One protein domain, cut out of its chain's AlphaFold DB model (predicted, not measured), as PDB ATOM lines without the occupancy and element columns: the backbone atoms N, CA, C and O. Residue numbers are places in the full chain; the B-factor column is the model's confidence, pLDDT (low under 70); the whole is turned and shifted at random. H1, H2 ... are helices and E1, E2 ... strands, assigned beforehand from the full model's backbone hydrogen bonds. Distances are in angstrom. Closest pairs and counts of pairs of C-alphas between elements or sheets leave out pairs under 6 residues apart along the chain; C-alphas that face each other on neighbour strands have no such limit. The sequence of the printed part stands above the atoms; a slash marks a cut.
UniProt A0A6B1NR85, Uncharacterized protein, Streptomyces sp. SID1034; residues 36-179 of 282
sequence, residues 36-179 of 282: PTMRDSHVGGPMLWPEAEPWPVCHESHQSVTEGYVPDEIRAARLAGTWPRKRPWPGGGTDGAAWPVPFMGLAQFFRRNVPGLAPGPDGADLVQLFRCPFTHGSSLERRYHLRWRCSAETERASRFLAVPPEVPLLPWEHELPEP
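AT A GLANCE: This is residues 36 to 179 of the 282 residues of an uncharacterized protein of Streptomyces sp. SID1034 (UniProt A0A6B1NR85). With little regular structure, long loops gather beside one twisted sheet of E1, E2 and E3, with H2 at one end of its strands and H1 well off to the side of the sheet where E1 is the edge strand, apart from E2 and E3. E1, E2 and E3 make a meander, each strand the antiparallel neighbour of the one before. The printed part has 144 residues, under half in named elements, ordered H1 E1 E2 E3 H2, class mixed. It is compact, radius of gyration of the C-alphas 16.4 A, spanning 46 by 35 by 30 A.

IN THESE COORDINATES: H1, residues 71 to 80, begins at C-alpha (-11.968, 17.980, -16.609). E1 is residues 104 to 110, E2 126 to 136, 27.6 A, E3 141 to 149, 26.3 A. H2, residues 151 to 154, ends at C-alpha (-17.189, 21.370, -43.342).

HOW THE PARTS SIT: Within hydrogen-bond range are N 109 and O 127 of hairpin E1 and E2, 2.9 A, and N 128 and O 147 of hairpin E2 and E3, 2.8 A. E2 bends by 69 degrees at residue 133. H2 only grazes the sheet; H1 is not on it. Every O i to N i+4 pair in H1 is within range; H2 is too short for one.

THE WHOLE: The printed part has no cut. Links H1 to E1 and E1 to E2 are long. Residues 96 to 97 have pLDDT under 70.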
ATOM      1  N   PRO A  36     -24.039  12.783 -28.009       97.06
ATOM      2  CA  PRO A  36     -24.129  13.409 -29.320       97.06
ATOM      3  C   PRO A  36     -22.834  13.213 -30.110       97.06
ATOM      4  O   PRO A  36     -21.731  13.209 -29.557       97.06
ATOM      5  N   THR A  37     -22.959  13.111 -31.427       96.69
ATOM      6  CA  THR A  37     -21.828  13.143 -32.348       96.69
ATOM      7  C   THR A  37     -21.613  14.553 -32.896       96.69
ATOM      8  O   THR A  37     -22.470  15.432 -32.822       96.69
ATOM      9  N   MET A  38     -20.474  14.752 -33.555       97.00
ATOM     10  CA  MET A  38     -20.146  15.989 -34.271       97.00
ATOM     11  C   MET A  38     -21.117  16.334 -35.407       97.00
ATOM     12  O   MET A  38     -21.091  17.455 -35.905       97.00
ATOM     13  N   ARG A  39     -21.969  15.396 -35.841       96.81
ATOM     14  CA  ARG A  39     -22.976  15.609 -36.897       96.81
ATOM     15  C   ARG A  39     -24.364  15.941 -36.349       96.81
ATOM     16  O   ARG A  39     -25.271  16.227 -37.136       96.81
ATOM     17  N   ASP A  40     -24.502  15.951 -35.027       97.56
ATOM     18  CA  ASP A  40     -25.741  16.254 -34.324       97.56
ATOM     19  C   ASP A  40     -25.756  17.700 -33.832       97.56
ATOM     20  O   ASP A  40     -24.709  18.306 -33.573       97.56
ATOM     21  N   SER A  41     -26.963  18.247 -33.675       98.12
ATOM     22  CA  SER A  41     -27.147  19.459 -32.878       98.12
ATOM     23  C   SER A  41     -27.116  19.081 -31.400       98.12
ATOM     24  O   SER A  41     -27.820  18.155 -30.995       98.12
ATOM     25  N   HIS A  42     -26.311  19.771 -30.600       97.94
ATOM     26  CA  HIS A  42     -26.031  19.365 -29.226       97.94
ATOM     27  C   HIS A  42     -25.545  20.521 -28.349       97.94
ATOM     28  O   HIS A  42     -25.159  21.585 -28.837       97.94
ATOM     29  N   VAL A  43     -25.482  20.248 -27.048       97.00
ATOM     30  CA  VAL A  43     -24.721  21.021 -26.055       97.00
ATOM     31  C   VAL A  43     -23.613  20.122 -25.509       97.00
ATOM     32  O   VAL A  43     -23.825  18.925 -25.352       97.00
ATOM     33  N   GLY A  44     -22.414  20.659 -25.288       95.19
ATOM     34  CA  GLY A  44     -21.285  19.969 -24.647       95.19
ATOM     35  C   GLY A  44     -20.694  18.764 -25.389       95.19
ATOM     36  O   GLY A  44     -19.866  18.049 -24.827       95.19
ATOM     37  N   GLY A  45     -21.126  18.512 -26.622       95.94
ATOM     38  CA  GLY A  45     -20.649  17.432 -27.480       95.94
ATOM     39  C   GLY A  45     -19.398  17.794 -28.296       95.94
ATOM     40  O   GLY A  45     -18.857  18.897 -28.190       95.94
ATOM     41  N   PRO A  46     -18.905  16.850 -29.115       96.31
ATOM     42  CA  PRO A  46     -17.760  17.082 -29.987       96.31
ATOM     43  C   PRO A  46     -18.125  18.027 -31.141       96.31
ATOM     44  O   PRO A  46     -19.111  17.817 -31.839       96.31
ATOM     45  N   MET A  47     -17.295  19.036 -31.399       97.69
ATOM     46  CA  MET A  47     -17.537  20.014 -32.466       97.69
ATOM     47  C   MET A  47     -17.204  19.437 -33.851       97.69
ATOM     48  O   MET A  47     -16.195  18.750 -34.014       97.69
ATOM     49  N   LEU A  48     -17.993  19.769 -34.882       98.00
ATOM     50  CA  LEU A  48     -17.632  19.517 -36.284       98.00
ATOM     51  C   LEU A  48     -16.445  20.414 -36.674       98.00
ATOM     52  O   LEU A  48     -16.628  21.517 -37.193       98.00
ATOM     53  N   TRP A  49     -15.225  19.967 -36.376       97.94
ATOM     54  CA  TRP A  49     -14.018  20.778 -36.527       97.94
ATOM     55  C   TRP A  49     -12.947  20.081 -37.369       97.94
ATOM     56  O   TRP A  49     -12.394  19.068 -36.929       97.94
ATOM     57  N   PRO A  50     -12.634  20.595 -38.571       97.62
ATOM     58  CA  PRO A  50     -11.529  20.086 -39.377       97.62
ATOM     59  C   PRO A  50     -10.190  20.202 -38.639       97.62
ATOM     60  O   PRO A  50      -9.866  21.252 -38.095       97.62
ATOM     61  N   GLU A  51      -9.387  19.136 -38.652       96.25
ATOM     62  CA  GLU A  51      -8.105  19.072 -37.920       96.25
ATOM     63  C   GLU A  51      -7.091  20.134 -38.388       96.25
ATOM     64  O   GLU A  51      -6.273  20.607 -37.607       96.25
ATOM     65  N   ALA A  52      -7.164  20.536 -39.659       94.94
ATOM     66  CA  ALA A  52      -6.272  21.535 -40.244       94.94
ATOM     67  C   ALA A  52      -6.584  22.981 -39.810       94.94
ATOM     68  O   ALA A  52      -5.818  23.889 -40.129       94.94
ATOM     69  N   GLU A  53      -7.706  23.220 -39.125       96.12
ATOM     70  CA  GLU A  53      -8.103  24.558 -38.695       96.12
ATOM     71  C   GLU A  53      -7.669  24.844 -37.252       96.12
ATOM     72  O   GLU A  53      -7.951  24.041 -36.355       96.12
ATOM     73  N   PRO A  54      -7.053  26.012 -36.985       96.31
ATOM     74  CA  PRO A  54      -6.649  26.378 -35.636       96.31
ATOM     75  C   PRO A  54      -7.874  26.541 -34.741       96.31
ATOM     76  O   PRO A  54      -8.818  27.247 -35.094       96.31
ATOM     77  N   TRP A  55      -7.846  25.904 -33.574       97.62
ATOM     78  CA  TRP A  55      -8.902  26.033 -32.574       97.62
ATOM     79  C   TRP A  55      -8.991  27.475 -32.036       97.62
ATOM     80  O   TRP A  55      -7.946  28.105 -31.858       97.62
ATOM     81  N   PRO A  56     -10.195  28.022 -31.766       97.31
ATOM     82  CA  PRO A  56     -10.335  29.376 -31.238       97.31
ATOM     83  C   PRO A  56      -9.718  29.501 -29.842       97.31
ATOM     84  O   PRO A  56      -9.937  28.670 -28.958       97.31
ATOM     85  N   VAL A  57      -8.982  30.590 -29.625       97.19
ATOM     86  CA  VAL A  57      -8.280  30.887 -28.372       97.19
ATOM     87  C   VAL A  57      -8.693  32.267 -27.867       97.19
ATOM     88  O   VAL A  57      -8.801  33.221 -28.639       97.19
ATOM     89  N   CYS A  58      -8.944  32.375 -26.567       95.88
ATOM     90  CA  CYS A  58      -9.131  33.636 -25.874       95.88
ATOM     91  C   CYS A  58      -7.767  34.195 -25.457       95.88
ATOM     92  O   CYS A  58      -6.962  33.497 -24.841       95.88
ATOM     93  N   HIS A  59      -7.519  35.456 -25.804       94.19
ATOM     94  CA  HIS A  59      -6.275  36.172 -25.508       94.19
ATOM     95  C   HIS A  59      -6.476  37.323 -24.513       94.19
ATOM     96  O   HIS A  59      -5.566  38.121 -24.307       94.19
ATOM     97  N   GLU A  60      -7.669  37.449 -23.931       92.75
ATOM     98  CA  GLU A  60      -7.952  38.486 -22.941       92.75
ATOM     99  C   GLU A  60      -7.353  38.134 -21.574       92.75
ATOM    100  O   GLU A  60      -6.997  36.989 -21.298       92.75
ATOM    101  N   SER A  61      -7.249  39.133 -20.699       91.69
ATOM    102  CA  SER A  61      -6.921  38.898 -19.295       91.69
ATOM    103  C   SER A  61      -8.066  38.164 -18.600       91.69
ATOM    104  O   SER A  61      -9.243  38.473 -18.818       91.69
ATOM    105  N   HIS A  62      -7.714  37.215 -17.741       92.50
ATOM    106  CA  HIS A  62      -8.654  36.385 -16.992       92.50
ATOM    107  C   HIS A  62      -8.569  36.710 -15.502       92.50
ATOM    108  O   HIS A  62      -7.530  37.159 -15.017       92.50
ATOM    109  N   GLN A  63      -9.642  36.454 -14.758       89.75
ATOM    110  CA  GLN A  63      -9.579  36.470 -13.297       89.75
ATOM    111  C   GLN A  63      -8.537  35.467 -12.791       89.75
ATOM    112  O   GLN A  63      -8.370  34.392 -13.370       89.75
ATOM    113  N   SER A  64      -7.829  35.825 -11.719       87.25
ATOM    114  CA  SER A  64      -6.840  34.932 -11.128       87.25
ATOM    115  C   SER A  64      -7.522  33.747 -10.446       87.25
ATOM    116  O   SER A  64      -8.523  33.888  -9.743       87.25
ATOM    117  N   VAL A  65      -6.969  32.556 -10.660       88.44
ATOM    118  CA  VAL A  65      -7.480  31.305 -10.102       88.44
ATOM    119  C   VAL A  65      -6.325  30.561  -9.445       88.44
ATOM    120  O   VAL A  65      -5.270  30.386 -10.050       88.44
ATOM    121  N   THR A  66      -6.512  30.133  -8.197       91.75
ATOM    122  CA  THR A  66      -5.501  29.407  -7.401       91.75
ATOM    123  C   THR A  66      -5.808  27.919  -7.262       91.75
ATOM    124  O   THR A  66      -4.943  27.137  -6.871       91.75
ATOM    125  N   GLU A  67      -7.024  27.507  -7.607       94.75
ATOM    126  CA  GLU A  67      -7.508  26.135  -7.528       94.75
ATOM    127  C   GLU A  67      -8.676  25.920  -8.496       94.75
ATOM    128  O   GLU A  67      -9.408  26.851  -8.815       94.75
ATOM    129  N   GLY A  68      -8.872  24.686  -8.946       95.75
ATOM    130  CA  GLY A  68      -9.921  24.339  -9.900       95.75
ATOM    131  C   GLY A  68     -10.157  22.837  -9.980       95.75
ATOM    132  O   GLY A  68      -9.713  22.080  -9.122       95.75
ATOM    133  N   TYR A  69     -10.852  22.390 -11.013       97.31
ATOM    134  CA  TYR A  69     -11.279  21.008 -11.194       97.31
ATOM    135  C   TYR A  69     -10.691  20.429 -12.476       97.31
ATOM    136  O   TYR A  69     -10.743  21.066 -13.527       97.31
ATOM    137  N   VAL A  70     -10.143  19.217 -12.396       96.69
ATOM    138  CA  VAL A  70      -9.612  18.507 -13.567       96.69
ATOM    139  C   VAL A  70     -10.794  18.040 -14.430       96.69
ATOM    140  O   VAL A  70     -11.653  17.337 -13.891       96.69
ATOM    141  N   PRO A  71     -10.856  18.372 -15.736       96.00
ATOM    142  CA  PRO A  71     -11.968  17.980 -16.609       96.00
ATOM    143  C   PRO A  71     -12.317  16.489 -16.546       96.00
ATOM    144  O   PRO A  71     -13.480  16.136 -16.349       96.00
ATOM    145  N   ASP A  72     -11.317  15.610 -16.602       96.12
ATOM    146  CA  ASP A  72     -11.524  14.162 -16.506       96.12
ATOM    147  C   ASP A  72     -12.080  13.721 -15.143       96.12
ATOM    148  O   ASP A  72     -12.917  12.819 -15.083       96.12
ATOM    149  N   GLU A  73     -11.687  14.377 -14.043       97.44
ATOM    150  CA  GLU A  73     -12.248  14.096 -12.713       97.44
ATOM    151  C   GLU A  73     -13.712  14.552 -12.620       97.44
ATOM    152  O   GLU A  73     -14.511  13.869 -11.984       97.44
ATOM    153  N   ILE A  74     -14.098  15.647 -13.292       97.56
ATOM    154  CA  ILE A  74     -15.508  16.066 -13.402       97.56
ATOM    155  C   ILE A  74     -16.306  15.007 -14.168       97.56
ATOM    156  O   ILE A  74     -17.359  14.572 -13.695       97.56
ATOM    157  N   ARG A  75     -15.810  14.570 -15.335       95.44
ATOM    158  CA  ARG A  75     -16.469  13.537 -16.155       95.44
ATOM    159  C   ARG A  75     -16.638  12.236 -15.362       95.44
ATOM    160  O   ARG A  75     -17.734  11.681 -15.334       95.44
ATOM    161  N   ALA A  76     -15.592  11.786 -14.666       96.88
ATOM    162  CA  ALA A  76     -15.635  10.587 -13.832       96.88
ATOM    163  C   ALA A  76     -16.599  10.729 -12.641       96.88
ATOM    164  O   ALA A  76     -17.361   9.806 -12.352       96.88
ATOM    165  N   ALA A  77     -16.605  11.886 -11.973       97.00
ATOM    166  CA  ALA A  77     -17.482  12.141 -10.837       97.00
ATOM    167  C   ALA A  77     -18.966  12.114 -11.234       97.00
ATOM    168  O   ALA A  77     -19.753  11.470 -10.538       97.00
ATOM    169  N   ARG A  78     -19.328  12.714 -12.381       94.88
ATOM    170  CA  ARG A  78     -20.690  12.666 -12.951       94.88
ATOM    171  C   ARG A  78     -21.157  11.236 -13.199       94.88
ATOM    172  O   ARG A  78     -22.230  10.863 -12.739       94.88
ATOM    173  N   LEU A  79     -20.325  10.418 -13.848       94.25
ATOM    174  CA  LEU A  79     -20.631   9.004 -14.107       94.25
ATOM    175  C   LEU A  79     -20.833   8.196 -12.818       94.25
ATOM    176  O   LEU A  79     -21.637   7.268 -12.791       94.25
ATOM    177  N   ALA A  80     -20.110   8.545 -11.755       96.44
ATOM    178  CA  ALA A  80     -20.213   7.890 -10.457       96.44
ATOM    179  C   ALA A  80     -21.325   8.463  -9.553       96.44
ATOM    180  O   ALA A  80     -21.536   7.931  -8.464       96.44
ATOM    181  N   GLY A  81     -22.007   9.546  -9.949       95.12
ATOM    182  CA  GLY A  81     -22.956  10.258  -9.082       95.12
ATOM    183  C   GLY A  81     -22.293  10.871  -7.841       95.12
ATOM    184  O   GLY A  81     -22.879  10.907  -6.762       95.12
ATOM    185  N   THR A  82     -21.041  11.308  -7.975       96.69
ATOM    186  CA  THR A  82     -20.224  11.879  -6.895       96.69
ATOM    187  C   THR A  82     -19.781  13.302  -7.226       96.69
ATOM    188  O   THR A  82     -20.018  13.804  -8.323       96.69
ATOM    189  N   TRP A  83     -19.114  13.956  -6.274       95.00
ATOM    190  CA  TRP A  83     -18.563  15.296  -6.456       95.00
ATOM    191  C   TRP A  83     -17.059  15.240  -6.756       95.00
ATOM    192  O   TRP A  83     -16.324  14.562  -6.027       95.00
ATOM    193  N   PRO A  84     -16.573  15.947  -7.795       96.88
ATOM    194  CA  PRO A  84     -15.149  16.011  -8.087       96.88
ATOM    195  C   PRO A  84     -14.414  16.790  -6.993       96.88
ATOM    196  O   PRO A  84     -14.980  17.652  -6.316       96.88
ATOM    197  N   ARG A  85     -13.124  16.501  -6.814       95.56
ATOM    198  CA  ARG A  85     -12.290  17.226  -5.851       95.56
ATOM    199  C   ARG A  85     -11.650  18.436  -6.509       95.56
ATOM    200  O   ARG A  85     -11.104  18.338  -7.605       95.56
ATOM    201  N   LYS A  86     -11.643  19.550  -5.783       95.69
ATOM    202  CA  LYS A  86     -10.876  20.732  -6.162       95.69
ATOM    203  C   LYS A  86      -9.378  20.463  -5.986       95.69
ATOM    204  O   LYS A  86      -8.962  19.777  -5.046       95.69
ATOM    205  N   ARG A  87      -8.567  20.958  -6.914       95.38
ATOM    206  CA  ARG A  87      -7.116  20.780  -6.993       95.38
ATOM    207  C   ARG A  87      -6.426  22.139  -6.979       95.38
ATOM    208  O   ARG A  87      -6.930  23.064  -7.614       95.38
ATOM    209  N   PRO A  88      -5.261  22.262  -6.324       94.38
ATOM    210  CA  PRO A  88      -4.456  23.470  -6.427       94.38
ATOM    211  C   PRO A  88      -3.989  23.669  -7.871       94.38
ATOM    212  O   PRO A  88      -3.640  22.708  -8.563       94.38
ATOM    213  N   TRP A  89      -3.969  24.918  -8.319       89.00
ATOM    214  CA  TRP A  89      -3.508  25.271  -9.652       89.00
ATOM    215  C   TRP A  89      -1.988  25.057  -9.787       89.00
ATOM    216  O   TRP A  89      -1.238  25.409  -8.865       89.00
ATOM    217  N   PRO A  90      -1.494  24.496 -10.910       83.19
ATOM    218  CA  PRO A  90      -0.061  24.293 -11.116       83.19
ATOM    219  C   PRO A  90       0.729  25.600 -10.981       83.19
ATOM    220  O   PRO A  90       0.384  26.604 -11.594       83.19
ATOM    221  N   GLY A  91       1.802  25.603 -10.187       80.31
ATOM    222  CA  GLY A  91       2.626  26.804  -9.998       80.31
ATOM    223  C   GLY A  91       2.025  27.873  -9.074       80.31
ATOM    224  O   GLY A  91       2.560  28.973  -9.015       80.31
ATOM    225  N   GLY A  92       0.959  27.561  -8.326       74.06
ATOM    226  CA  GLY A  92       0.404  28.442  -7.287       74.06
ATOM    227  C   GLY A  92      -0.713  29.380  -7.753       74.06
ATOM    228  O   GLY A  92      -1.265  30.106  -6.929       74.06
ATOM    229  N   GLY A  93      -1.077  29.340  -9.036       77.81
ATOM    230  CA  GLY A  93      -2.200  30.091  -9.598       77.81
ATOM    231  C   GLY A  93      -1.902  30.695 -10.964       77.81
ATOM    232  O   GLY A  93      -0.779  30.626 -11.461       77.81
ATOM    233  N   THR A  94      -2.918  31.303 -11.565       78.56
ATOM    234  CA  THR A  94      -2.747  32.230 -12.689       78.56
ATOM    235  C   THR A  94      -2.570  33.643 -12.138       78.56
ATOM    236  O   THR A  94      -3.346  34.068 -11.283       78.56
ATOM    237  N   ASP A  95      -1.619  34.408 -12.657       74.19
ATOM    238  CA  ASP A  95      -1.338  35.789 -12.234       74.19
ATOM    239  C   ASP A  95      -2.345  36.829 -12.770       74.19
ATOM    240  O   ASP A  95      -2.169  38.030 -12.576       74.19
ATOM    241  N   GLY A  96      -3.412  36.376 -13.435       67.69
ATOM    242  CA  GLY A  96      -4.416  37.233 -14.064       67.69
ATOM    243  C   GLY A  96      -3.917  37.942 -15.329       67.69
ATOM    244  O   GLY A  96      -4.649  38.739 -15.918       67.69
ATOM    245  N   ALA A  97      -2.687  37.655 -15.774       65.69
ATOM    246  CA  ALA A  97      -2.188  38.135 -17.050       65.69
ATOM    247  C   ALA A  97      -2.911  37.441 -18.213       65.69
ATOM    248  O   ALA A  97      -3.465  36.345 -18.087       65.69
ATOM    249  N   ALA A  98      -2.898  38.091 -19.375       75.94
ATOM    250  CA  ALA A  98      -3.379  37.491 -20.607       75.94
ATOM    251  C   ALA A  98      -2.506  36.282 -20.978       75.94
ATOM    252  O   ALA A  98      -1.294  36.402 -21.163       75.94
ATOM    253  N   TRP A  99      -3.135  35.119 -21.123       82.62
ATOM    254  CA  TRP A  99      -2.515  33.905 -21.645       82.62
ATOM    255  C   TRP A  99      -3.501  33.204 -22.586       82.62
ATOM    256  O   TRP A  99      -4.712  33.366 -22.423       82.62
ATOM    257  N   PRO A 100      -3.015  32.472 -23.604       91.69
ATOM    258  CA  PRO A 100      -3.883  31.836 -24.587       91.69
ATOM    259  C   PRO A 100      -4.700  30.702 -23.954       91.69
ATOM    260  O   PRO A 100      -4.173  29.623 -23.689       91.69
ATOM    261  N   VAL A 101      -5.997  30.936 -23.763       94.38
ATOM    262  CA  VAL A 101      -6.955  29.944 -23.257       94.38
ATOM    263  C   VAL A 101      -7.729  29.344 -24.429       94.38
ATOM    264  O   VAL A 101      -8.429  30.089 -25.116       94.38
ATOM    265  N   PRO A 102      -7.678  28.024 -24.691       96.44
ATOM    266  CA  PRO A 102      -8.558  27.426 -25.687       96.44
ATOM    267  C   PRO A 102     -10.018  27.627 -25.272       96.44
ATOM    268  O   PRO A 102     -10.411  27.318 -24.146       96.44
ATOM    269  N   PHE A 103     -10.834  28.147 -26.187       97.31
ATOM    270  CA  PHE A 103     -12.269  28.233 -25.956       97.31
ATOM    271  C   PHE A 103     -12.857  26.822 -25.821       97.31
ATOM    272  O   PHE A 103     -12.517  25.921 -26.579       97.31
ATOM    273  N   MET A 104     -13.788  26.620 -24.899       96.62
ATOM    274  CA  MET A 104     -14.484  25.347 -24.763       96.62
ATOM    275  C   MET A 104     -15.640  25.264 -25.762       96.62
ATOM    276  O   MET A 104     -16.418  26.212 -25.873       96.62
ATOM    277  N   GLY A 105     -15.785  24.137 -26.466       96.44
ATOM    278  CA  GLY A 105     -16.966  23.870 -27.292       96.44
ATOM    279  C   GLY A 105     -18.215  23.797 -26.415       96.44
ATOM    280  O   GLY A 105     -18.324  22.907 -25.577       96.44
ATOM    281  N   LEU A 106     -19.129  24.757 -26.571       96.56
ATOM    282  CA  LEU A 106     -20.329  24.852 -25.741       96.56
ATOM    283  C   LEU A 106     -21.527  24.203 -26.425       96.56
ATOM    284  O   LEU A 106     -22.224  23.409 -25.802       96.56
ATOM    285  N   ALA A 107     -21.785  24.540 -27.688       97.69
ATOM    286  CA  ALA A 107     -22.921  24.003 -28.423       97.69
ATOM    287  C   ALA A 107     -22.709  24.081 -29.936       97.69
ATOM    288  O   ALA A 107     -21.949  24.912 -30.438       97.69
ATOM    289  N   GLN A 108     -23.442  23.252 -30.667       97.69
ATOM    290  CA  GLN A 108     -23.483  23.274 -32.120       97.69
ATOM    291  C   GLN A 108     -24.915  23.049 -32.593       97.69
ATOM    292  O   GLN A 108     -25.574  22.119 -32.132       97.69
ATOM    293  N   PHE A 109     -25.386  23.854 -33.545       98.38
ATOM    294  CA  PHE A 109     -26.735  23.744 -34.088       98.38
ATOM    295  C   PHE A 109     -26.709  23.724 -35.616       98.38
ATOM    296  O   PHE A 109     -26.245  24.667 -36.259       98.38
ATOM    297  N   PHE A 110     -27.246  22.651 -36.192       98.25
ATOM    298  CA  PHE A 110     -27.568  22.578 -37.610       98.25
ATOM    299  C   PHE A 110     -28.990  23.068 -37.852       98.25
ATOM    300  O   PHE A 110     -29.929  22.621 -37.190       98.25
ATOM    301  N   ARG A 111     -29.173  23.893 -38.880       97.19
ATOM    302  CA  ARG A 111     -30.483  24.414 -39.280       97.19
ATOM    303  C   ARG A 111     -31.472  23.311 -39.651       97.19
ATOM    304  O   ARG A 111     -32.640  23.400 -39.301       97.19
ATOM    305  N   ARG A 112     -31.000  22.227 -40.279       95.94
ATOM    306  CA  ARG A 112     -31.826  21.037 -40.581       95.94
ATOM    307  C   ARG A 112     -32.478  20.400 -39.346       95.94
ATOM    308  O   ARG A 112     -33.483  19.720 -39.489       95.94
ATOM    309  N   ASN A 113     -31.912  20.626 -38.161       96.56
ATOM    310  CA  ASN A 113     -32.391  20.067 -36.900       96.56
ATOM    311  C   ASN A 113     -33.086  21.120 -36.021       96.56
ATOM    312  O   ASN A 113     -33.620  20.763 -34.982       96.56
ATOM    313  N   VAL A 114     -33.030  22.409 -36.368       95.94
ATOM    314  CA  VAL A 114     -33.532  23.506 -35.527       95.94
ATOM    315  C   VAL A 114     -34.360  24.456 -36.399       95.94
ATOM    316  O   VAL A 114     -33.787  25.348 -37.026       95.94
ATOM    317  N   PRO A 115     -35.693  24.276 -36.465       88.50
ATOM    318  CA  PRO A 115     -36.567  25.022 -37.376       88.50
ATOM    319  C   PRO A 115     -36.453  26.552 -37.274       88.50
ATOM    320  O   PRO A 115     -36.360  27.229 -38.297       88.50
ATOM    321  N   GLY A 116     -36.370  27.093 -36.054       87.56
ATOM    322  CA  GLY A 116     -36.264  28.531 -35.785       87.56
ATOM    323  C   GLY A 116     -34.870  29.128 -35.997       87.56
ATOM    324  O   GLY A 116     -34.688  30.334 -35.822       87.56
ATOM    325  N   LEU A 117     -33.870  28.322 -36.378       94.50
ATOM    326  CA  LEU A 117     -32.527  28.823 -36.649       94.50
ATOM    327  C   LEU A 117     -32.488  29.532 -38.008       94.50
ATOM    328  O   LEU A 117     -32.540  28.911 -39.077       94.50
ATOM    329  N   ALA A 118     -32.365  30.856 -37.963       92.50
ATOM    330  CA  ALA A 118     -32.142  31.663 -39.154       92.50
ATOM    331  C   ALA A 118     -30.808  31.284 -39.832       92.50
ATOM    332  O   ALA A 118     -29.850  30.932 -39.137       92.50
ATOM    333  N   PRO A 119     -30.721  31.358 -41.175       93.44
ATOM    334  CA  PRO A 119     -29.449  31.188 -41.861       93.44
ATOM    335  C   PRO A 119     -28.463  32.268 -41.407       93.44
ATOM    336  O   PRO A 119     -28.836  33.430 -41.222       93.44
ATOM    337  N   GLY A 120     -27.209  31.869 -41.236       93.12
ATOM    338  CA  GLY A 120     -26.120  32.789 -40.957       93.12
ATOM    339  C   GLY A 120     -25.689  33.579 -42.196       93.12
ATOM    340  O   GLY A 120     -26.292  33.458 -43.270       93.12
ATOM    341  N   PRO A 121     -24.609  34.367 -42.065       91.75
ATOM    342  CA  PRO A 121     -23.968  35.031 -43.195       91.75
ATOM    343  C   PRO A 121     -23.691  34.052 -44.343       91.75
ATOM    344  O   PRO A 121     -23.375  32.885 -44.105       91.75
ATOM    345  N   ASP A 122     -23.861  34.522 -45.580       93.88
ATOM    346  CA  ASP A 122     -23.646  33.750 -46.813       93.88
ATOM    347  C   ASP A 122     -24.439  32.429 -46.904       93.88
ATOM    348  O   ASP A 122     -24.079  31.512 -47.639       93.88
ATOM    349  N   GLY A 123     -25.553  32.324 -46.167       95.31
ATOM    350  CA  GLY A 123     -26.408  31.136 -46.166       95.31
ATOM    351  C   GLY A 123     -25.896  29.991 -45.292       95.31
ATOM    352  O   GLY A 123     -26.387  28.871 -45.430       95.31
ATOM    353  N   ALA A 124     -24.943  30.255 -44.391       97.81
ATOM    354  CA  ALA A 124     -24.448  29.282 -43.422       97.81
ATOM    355  C   ALA A 124     -25.596  28.599 -42.654       97.81
ATOM    356  O   ALA A 124     -26.501  29.251 -42.129       97.81
ATOM    357  N   ASP A 125     -25.546  27.273 -42.569       97.81
ATOM    358  CA  ASP A 125     -26.587  26.417 -41.991       97.81
ATOM    359  C   ASP A 125     -26.116  25.668 -40.732       97.81
ATOM    360  O   ASP A 125     -26.847  24.843 -40.179       97.81
ATOM    361  N   LEU A 126     -24.905  25.972 -40.271       98.31
ATOM    362  CA  LEU A 126     -24.302  25.473 -39.047       98.31
ATOM    363  C   LEU A 126     -23.776  26.648 -38.224       98.31
ATOM    364  O   LEU A 126     -22.956  27.431 -38.708       98.31
ATOM    365  N   VAL A 127     -24.194  26.727 -36.964       98.12
ATOM    366  CA  VAL A 127     -23.607  27.637 -35.979       98.12
ATOM    367  C   VAL A 127     -22.956  26.851 -34.850       98.12
ATOM    368  O   VAL A 127     -23.522  25.899 -34.314       98.12
ATOM    369  N   GLN A 128     -21.740  27.251 -34.509       98.19
ATOM    370  CA  GLN A 128     -20.938  26.698 -33.429       98.19
ATOM    371  C   GLN A 128     -20.708  27.787 -32.387       98.19
ATOM    372  O   GLN A 128     -20.279  28.891 -32.726       98.19
ATOM    373  N   LEU A 129     -20.986  27.475 -31.127       97.69
ATOM    374  CA  LEU A 129     -20.789  28.361 -29.990       97.69
ATOM    375  C   LEU A 129     -19.688  27.796 -29.100       97.69
ATOM    376  O   LEU A 129     -19.726  26.634 -28.694       97.69
ATOM    377  N   PHE A 130     -18.740  28.653 -28.753       97.75
ATOM    378  CA  PHE A 130     -17.677  28.347 -27.817       97.75
ATOM    379  C   PHE A 130     -17.675  29.360 -26.675       97.75
ATOM    380  O   PHE A 130     -18.059  30.514 -26.867       97.75
ATOM    381  N   ARG A 131     -17.227  28.943 -25.492       96.31
ATOM    382  CA  ARG A 131     -17.193  29.765 -24.276       96.31
ATOM    383  C   ARG A 131     -15.813  29.717 -23.634       96.31
ATOM    384  O   ARG A 131     -15.223  28.646 -23.523       96.31
ATOM    385  N   CYS A 132     -15.293  30.865 -23.214       96.06
ATOM    386  CA  CYS A 132     -14.092  30.890 -22.393       96.06
ATOM    387  C   CYS A 132     -14.431  30.277 -21.021       96.06
ATOM    388  O   CYS A 132     -15.386  30.729 -20.383       96.06
ATOM    389  N   PRO A 133     -13.691  29.258 -20.550       94.38
ATOM    390  CA  PRO A 133     -13.960  28.643 -19.250       94.38
ATOM    391  C   PRO A 133     -13.632  29.556 -18.056       94.38
ATOM    392  O   PRO A 133     -13.926  29.198 -16.920       94.38
ATOM    393  N   PHE A 134     -13.035  30.724 -18.297       93.62
ATOM    394  CA  PHE A 134     -12.702  31.718 -17.281       93.62
ATOM    395  C   PHE A 134     -13.592  32.952 -17.407       93.62
ATOM    396  O   PHE A 134     -14.177  33.238 -18.454       93.62
ATOM    397  N   THR A 135     -13.676  33.697 -16.311       93.38
ATOM    398  CA  THR A 135     -14.339  34.997 -16.258       93.38
ATOM    399  C   THR A 135     -13.346  36.132 -16.487       93.38
ATOM    400  O   THR A 135     -12.164  36.022 -16.153       93.38
ATOM    401  N   HIS A 136     -13.847  37.244 -17.007       92.44
ATOM    402  CA  HIS A 136     -13.079  38.410 -17.427       92.44
ATOM    403  C   HIS A 136     -13.576  39.682 -16.745       92.44
ATOM    404  O   HIS A 136     -14.736  39.771 -16.345       92.44
ATOM    405  N   GLY A 137     -12.703  40.687 -16.650       88.25
ATOM    406  CA  GLY A 137     -13.061  42.003 -16.115       88.25
ATOM    407  C   GLY A 137     -13.539  41.971 -14.659       88.25
ATOM    408  O   GLY A 137     -13.592  40.923 -14.017       88.25
ATOM    409  N   SER A 138     -13.879  43.134 -14.108       83.81
ATOM    410  CA  SER A 138     -14.344  43.256 -12.718       83.81
ATOM    411  C   SER A 138     -15.727  42.647 -12.482       83.81
ATOM    412  O   SER A 138     -16.049  42.288 -11.355       83.81
ATOM    413  N   SER A 139     -16.530  42.524 -13.538       85.12
ATOM    414  CA  SER A 139     -17.924  42.070 -13.476       85.12
ATOM    415  C   SER A 139     -18.091  40.578 -13.780       85.12
ATOM    416  O   SER A 139     -19.201  40.130 -14.045       85.12
ATOM    417  N   LEU A 140     -16.994  39.808 -13.750       87.38
ATOM    418  CA  LEU A 140     -16.976  38.360 -13.996       87.38
ATOM    419  C   LEU A 140     -17.611  37.961 -15.341       87.38
ATOM    420  O   LEU A 140     -18.305  36.952 -15.464       87.38
ATOM    421  N   GLU A 141     -17.348  38.761 -16.368       90.50
ATOM    422  CA  GLU A 141     -17.919  38.614 -17.697       90.50
ATOM    423  C   GLU A 141     -17.480  37.305 -18.357       90.50
ATOM    424  O   GLU A 141     -16.355  36.830 -18.178       90.50
ATOM    425  N   ARG A 142     -18.349  36.742 -19.193       91.00
ATOM    426  CA  ARG A 142     -18.022  35.590 -20.036       91.00
ATOM    427  C   ARG A 142     -17.682  36.052 -21.443       91.00
ATOM    428  O   ARG A 142     -18.319  36.958 -21.980       91.00
ATOM    429  N   ARG A 143     -16.706  35.394 -22.064       94.50
ATOM    430  CA  ARG A 143     -16.427  35.550 -23.494       94.50
ATOM    431  C   ARG A 143     -16.977  34.365 -24.259       94.50
ATOM    432  O   ARG A 143     -16.799  33.216 -23.856       94.50
ATOM    433  N   TYR A 144     -17.616  34.671 -25.378       94.94
ATOM    434  CA  TYR A 144     -18.149  33.692 -26.307       94.94
ATOM    435  C   TYR A 144     -17.537  33.916 -27.682       94.94
ATOM    436  O   TYR A 144     -17.324  35.050 -28.103       94.94
ATOM    437  N   HIS A 145     -17.273  32.823 -28.383       96.50
ATOM    438  CA  HIS A 145     -16.873  32.842 -29.778       96.50
ATOM    439  C   HIS A 145     -17.944  32.119 -30.587       96.50
ATOM    440  O   HIS A 145     -18.290  30.977 -30.286       96.50
ATOM    441  N   LEU A 146     -18.488  32.794 -31.595       95.94
ATOM    442  CA  LEU A 146     -19.510  32.245 -32.476       95.94
ATOM    443  C   LEU A 146     -18.905  32.018 -33.859       95.94
ATOM    444  O   LEU A 146     -18.263  32.915 -34.405       95.94
ATOM    445  N   ARG A 147     -19.141  30.843 -34.444       97.19
ATOM    446  CA  ARG A 147     -18.664  30.510 -35.784       97.19
ATOM    447  C   ARG A 147     -19.789  29.963 -36.651       97.19
ATOM    448  O   ARG A 147     -20.352  28.912 -36.360       97.19
ATOM    449  N   TRP A 148     -20.083  30.680 -37.731       97.62
ATOM    450  CA  TRP A 148     -21.010  30.252 -38.777       97.62
ATOM    451  C   TRP A 148     -20.264  29.494 -39.870       97.62
ATOM    452  O   TRP A 148     -19.142  29.857 -40.227       97.62
ATOM    453  N   ARG A 149     -20.865  28.416 -40.374       97.75
ATOM    454  CA  ARG A 149     -20.268  27.528 -41.376       97.75
ATOM    455  C   ARG A 149     -21.332  27.000 -42.330       97.75
ATOM    456  O   ARG A 149     -22.492  26.848 -41.953       97.75
ATOM    457  N   CYS A 150     -20.905  26.632 -43.534       98.00
ATOM    458  CA  CYS A 150     -21.667  25.708 -44.361       98.00
ATOM    459  C   CYS A 150     -21.345  24.268 -43.925       98.00
ATOM    460  O   CYS A 150     -20.184  23.831 -43.943       98.00
ATOM    461  N   SER A 151     -22.369  23.542 -43.485       97.56
ATOM    462  CA  SER A 151     -22.266  22.195 -42.930       97.56
ATOM    463  C   SER A 151     -21.688  21.222 -43.951       97.56
ATOM    464  O   SER A 151     -20.677  20.580 -43.675       97.56
ATOM    465  N   ALA A 152     -22.237  21.210 -45.167       97.00
ATOM    466  CA  ALA A 152     -21.825  20.317 -46.246       97.00
ATOM    467  C   ALA A 152     -20.369  20.533 -46.689       97.00
ATOM    468  O   ALA A 152     -19.703  19.600 -47.130       97.00
ATOM    469  N   GLU A 153     -19.844  21.756 -46.598       97.12
ATOM    470  CA  GLU A 153     -18.429  22.012 -46.892       97.12
ATOM    471  C   GLU A 153     -17.526  21.541 -45.764       97.12
ATOM    472  O   GLU A 153     -16.497  20.915 -46.011       97.12
ATOM    473  N   THR A 154     -17.942  21.787 -44.524       97.31
ATOM    474  CA  THR A 154     -17.189  21.370 -43.342       97.31
ATOM    475  C   THR A 154     -17.127  19.842 -43.238       97.31
ATOM    476  O   THR A 154     -16.078  19.280 -42.931       97.31
ATOM    477  N   GLU A 155     -18.222  19.150 -43.555       97.12
ATOM    478  CA  GLU A 155     -18.317  17.686 -43.549       97.12
ATOM    479  C   GLU A 155     -17.420  17.012 -44.605       97.12
ATOM    480  O   GLU A 155     -17.116  15.828 -44.462       97.12
ATOM    481  N   ARG A 156     -16.946  17.745 -45.627       96.94
ATOM    482  CA  ARG A 156     -16.004  17.244 -46.647       96.94
ATOM    483  C   ARG A 156     -14.547  17.184 -46.177       96.94
ATOM    484  O   ARG A 156     -13.703  16.689 -46.925       96.94
ATOM    485  N   ALA A 157     -14.224  17.683 -44.983       96.81
ATOM    486  CA  ALA A 157     -12.870  17.589 -44.450       96.81
ATOM    487  C   ALA A 157     -12.422  16.123 -44.312       96.81
ATOM    488  O   ALA A 157     -13.181  15.252 -43.892       96.81
ATOM    489  N   SER A 158     -11.159  15.843 -44.648       94.56
ATOM    490  CA  SER A 158     -10.605  14.482 -44.598       94.56
ATOM    491  C   SER A 158     -10.413  13.959 -43.176       94.56
ATOM    492  O   SER A 158     -10.413  12.750 -42.956       94.56
ATOM    493  N   ARG A 159     -10.174  14.867 -42.223       96.38
ATOM    494  CA  ARG A 159      -9.922  14.567 -40.814       96.38
ATOM    495  C   ARG A 159     -10.551  15.625 -39.928       96.38
ATOM    496  O   ARG A 159     -10.608  16.802 -40.291       96.38
ATOM    497  N   PHE A 160     -10.971  15.182 -38.754       97.38
ATOM    498  CA  PHE A 160     -11.583  16.013 -37.735       97.38
ATOM    499  C   PHE A 160     -10.814  15.865 -36.434       97.38
ATOM    500  O   PHE A 160     -10.237  14.809 -36.163       97.38
ATOM    501  N   LEU A 161     -10.811  16.928 -35.642       95.12
ATOM    502  CA  LEU A 161     -10.146  16.939 -34.353       95.12
ATOM    503  C   LEU A 161     -10.829  15.940 -33.405       95.12
ATOM    504  O   LEU A 161     -12.002  16.098 -33.075       95.12
ATOM    505  N   ALA A 162     -10.099  14.903 -32.987       88.75
ATOM    506  CA  ALA A 162     -10.650  13.835 -32.148       88.75
ATOM    507  C   ALA A 162     -10.840  14.263 -30.685       88.75
ATOM    508  O   ALA A 162     -11.812  13.867 -30.046       88.75
ATOM    509  N   VAL A 163      -9.910  15.068 -30.166       90.19
ATOM    510  CA  VAL A 163      -9.936  15.596 -28.800       90.19
ATOM    511  C   VAL A 163      -9.727  17.108 -28.888       90.19
ATOM    512  O   VAL A 163      -8.668  17.531 -29.362       90.19
ATOM    513  N   PRO A 164     -10.719  17.933 -28.506       92.00
ATOM    514  CA  PRO A 164     -10.538  19.379 -28.475       92.00
ATOM    515  C   PRO A 164      -9.487  19.761 -27.421       92.00
ATOM    516  O   PRO A 164      -9.345  19.058 -26.420       92.00
ATOM    517  N   PRO A 165      -8.739  20.861 -27.611       93.88
ATOM    518  CA  PRO A 165      -7.832  21.348 -26.582       93.88
ATOM    519  C   PRO A 165      -8.624  21.758 -25.335       93.88
ATOM    520  O   PRO A 165      -9.614  22.486 -25.422       93.88
ATOM    521  N   GLU A 166      -8.158  21.313 -24.174       92.19
ATOM    522  CA  GLU A 166      -8.741  21.631 -22.871       92.19
ATOM    523  C   GLU A 166      -7.723  22.368 -21.991       92.19
ATOM    524  O   GLU A 166      -6.508  22.296 -22.199       92.19
ATOM    525  N   VAL A 167      -8.225  23.089 -20.991       92.25
ATOM    526  CA  VAL A 167      -7.398  23.677 -19.932       92.25
ATOM    527  C   VAL A 167      -7.149  22.648 -18.826       92.25
ATOM    528  O   VAL A 167      -8.012  21.807 -18.583       92.25
ATOM    529  N   PRO A 168      -6.001  22.700 -18.122       92.19
ATOM    530  CA  PRO A 168      -5.658  21.686 -17.121       92.19
ATOM    531  C   PRO A 168      -6.640  21.647 -15.945       92.19
ATOM    532  O   PRO A 168      -6.884  20.583 -15.379       92.19
ATOM    533  N   LEU A 169      -7.191  22.804 -15.576       95.25
ATOM    534  CA  LEU A 169      -8.204  22.945 -14.542       95.25
ATOM    535  C   LEU A 169      -9.254  23.960 -14.983       95.25
ATOM    536  O   LEU A 169      -8.932  24.984 -15.588       95.25
ATOM    537  N   LEU A 170     -10.500  23.692 -14.614       95.19
ATOM    538  CA  LEU A 170     -11.609  24.629 -14.723       95.19
ATOM    539  C   LEU A 170     -11.840  25.319 -13.374       95.19
ATOM    540  O   LEU A 170     -11.766  24.638 -12.350       95.19
ATOM    541  N   PRO A 171     -12.142  26.629 -13.332       93.38
ATOM    542  CA  PRO A 171     -12.419  27.327 -12.072       93.38
ATOM    543  C   PRO A 171     -13.535  26.663 -11.255       93.38
ATOM    544  O   PRO A 171     -13.431  26.546 -10.032       93.38
ATOM    545  N   TRP A 172     -14.557  26.166 -11.959       94.06
ATOM    546  CA  TRP A 172     -15.684  25.437 -11.392       94.06
ATOM    547  C   TRP A 172     -16.009  24.185 -12.209       94.06
ATOM    548  O   TRP A 172     -15.745  24.096 -13.405       94.06
ATOM    549  N   GLU A 173     -16.602  23.199 -11.558       94.81
ATOM    550  CA  GLU A 173     -17.037  21.933 -12.141       94.81
ATOM    551  C   GLU A 173     -18.165  22.097 -13.172       94.81
ATOM    552  O   GLU A 173     -18.200  21.380 -14.173       94.81
ATOM    553  N   HIS A 174     -19.059  23.069 -12.975       91.56
ATOM    554  CA  HIS A 174     -20.128  23.402 -13.920       91.56
ATOM    555  C   HIS A 174     -19.637  24.177 -15.156       91.56
ATOM    556  O   HIS A 174     -20.400  24.388 -16.101       91.56
ATOM    557  N   GLU A 175     -18.358  24.563 -15.206       93.19
ATOM    558  CA  GLU A 175     -17.761  25.112 -16.428       93.19
ATOM    559  C   GLU A 175     -17.683  24.076 -17.543       93.19
ATOM    560  O   GLU A 175     -17.684  24.449 -18.713       93.19
ATOM    561  N   LEU A 176     -17.625  22.787 -17.198       95.06
ATOM    562  CA  LEU A 176     -17.655  21.711 -18.174       95.06
ATOM    563  C   LEU A 176     -19.115  21.409 -18.543       95.06
ATOM    564  O   LEU A 176     -19.825  20.852 -17.704       95.06
ATOM    565  N   PRO A 177     -19.598  21.704 -19.762       94.00
ATOM    566  CA  PRO A 177     -20.951  21.343 -20.153       94.00
ATOM    567  C   PRO A 177     -21.112  19.820 -20.132       94.00
ATOM    568  O   PRO A 177     -20.190  19.065 -20.453       94.00
ATOM    569  N   GLU A 178     -22.280  19.359 -19.708       93.81
ATOM    570  CA  GLU A 178     -22.657  17.961 -19.874       93.81
ATOM    571  C   GLU A 178     -23.046  17.718 -21.342       93.81
ATOM    572  O   GLU A 178     -23.797  18.521 -21.901       93.81
ATOM    573  N   PRO A 179     -22.521  16.665 -21.998       96.06
ATOM    574  CA  PRO A 179     -22.926  16.336 -23.356       96.06
ATOM    575  C   PRO A 179     -24.414  15.987 -23.405       96.06
ATOM    576  O   PRO A 179     -24.863  15.027 -22.778       96.06
TER     577      PRO A 179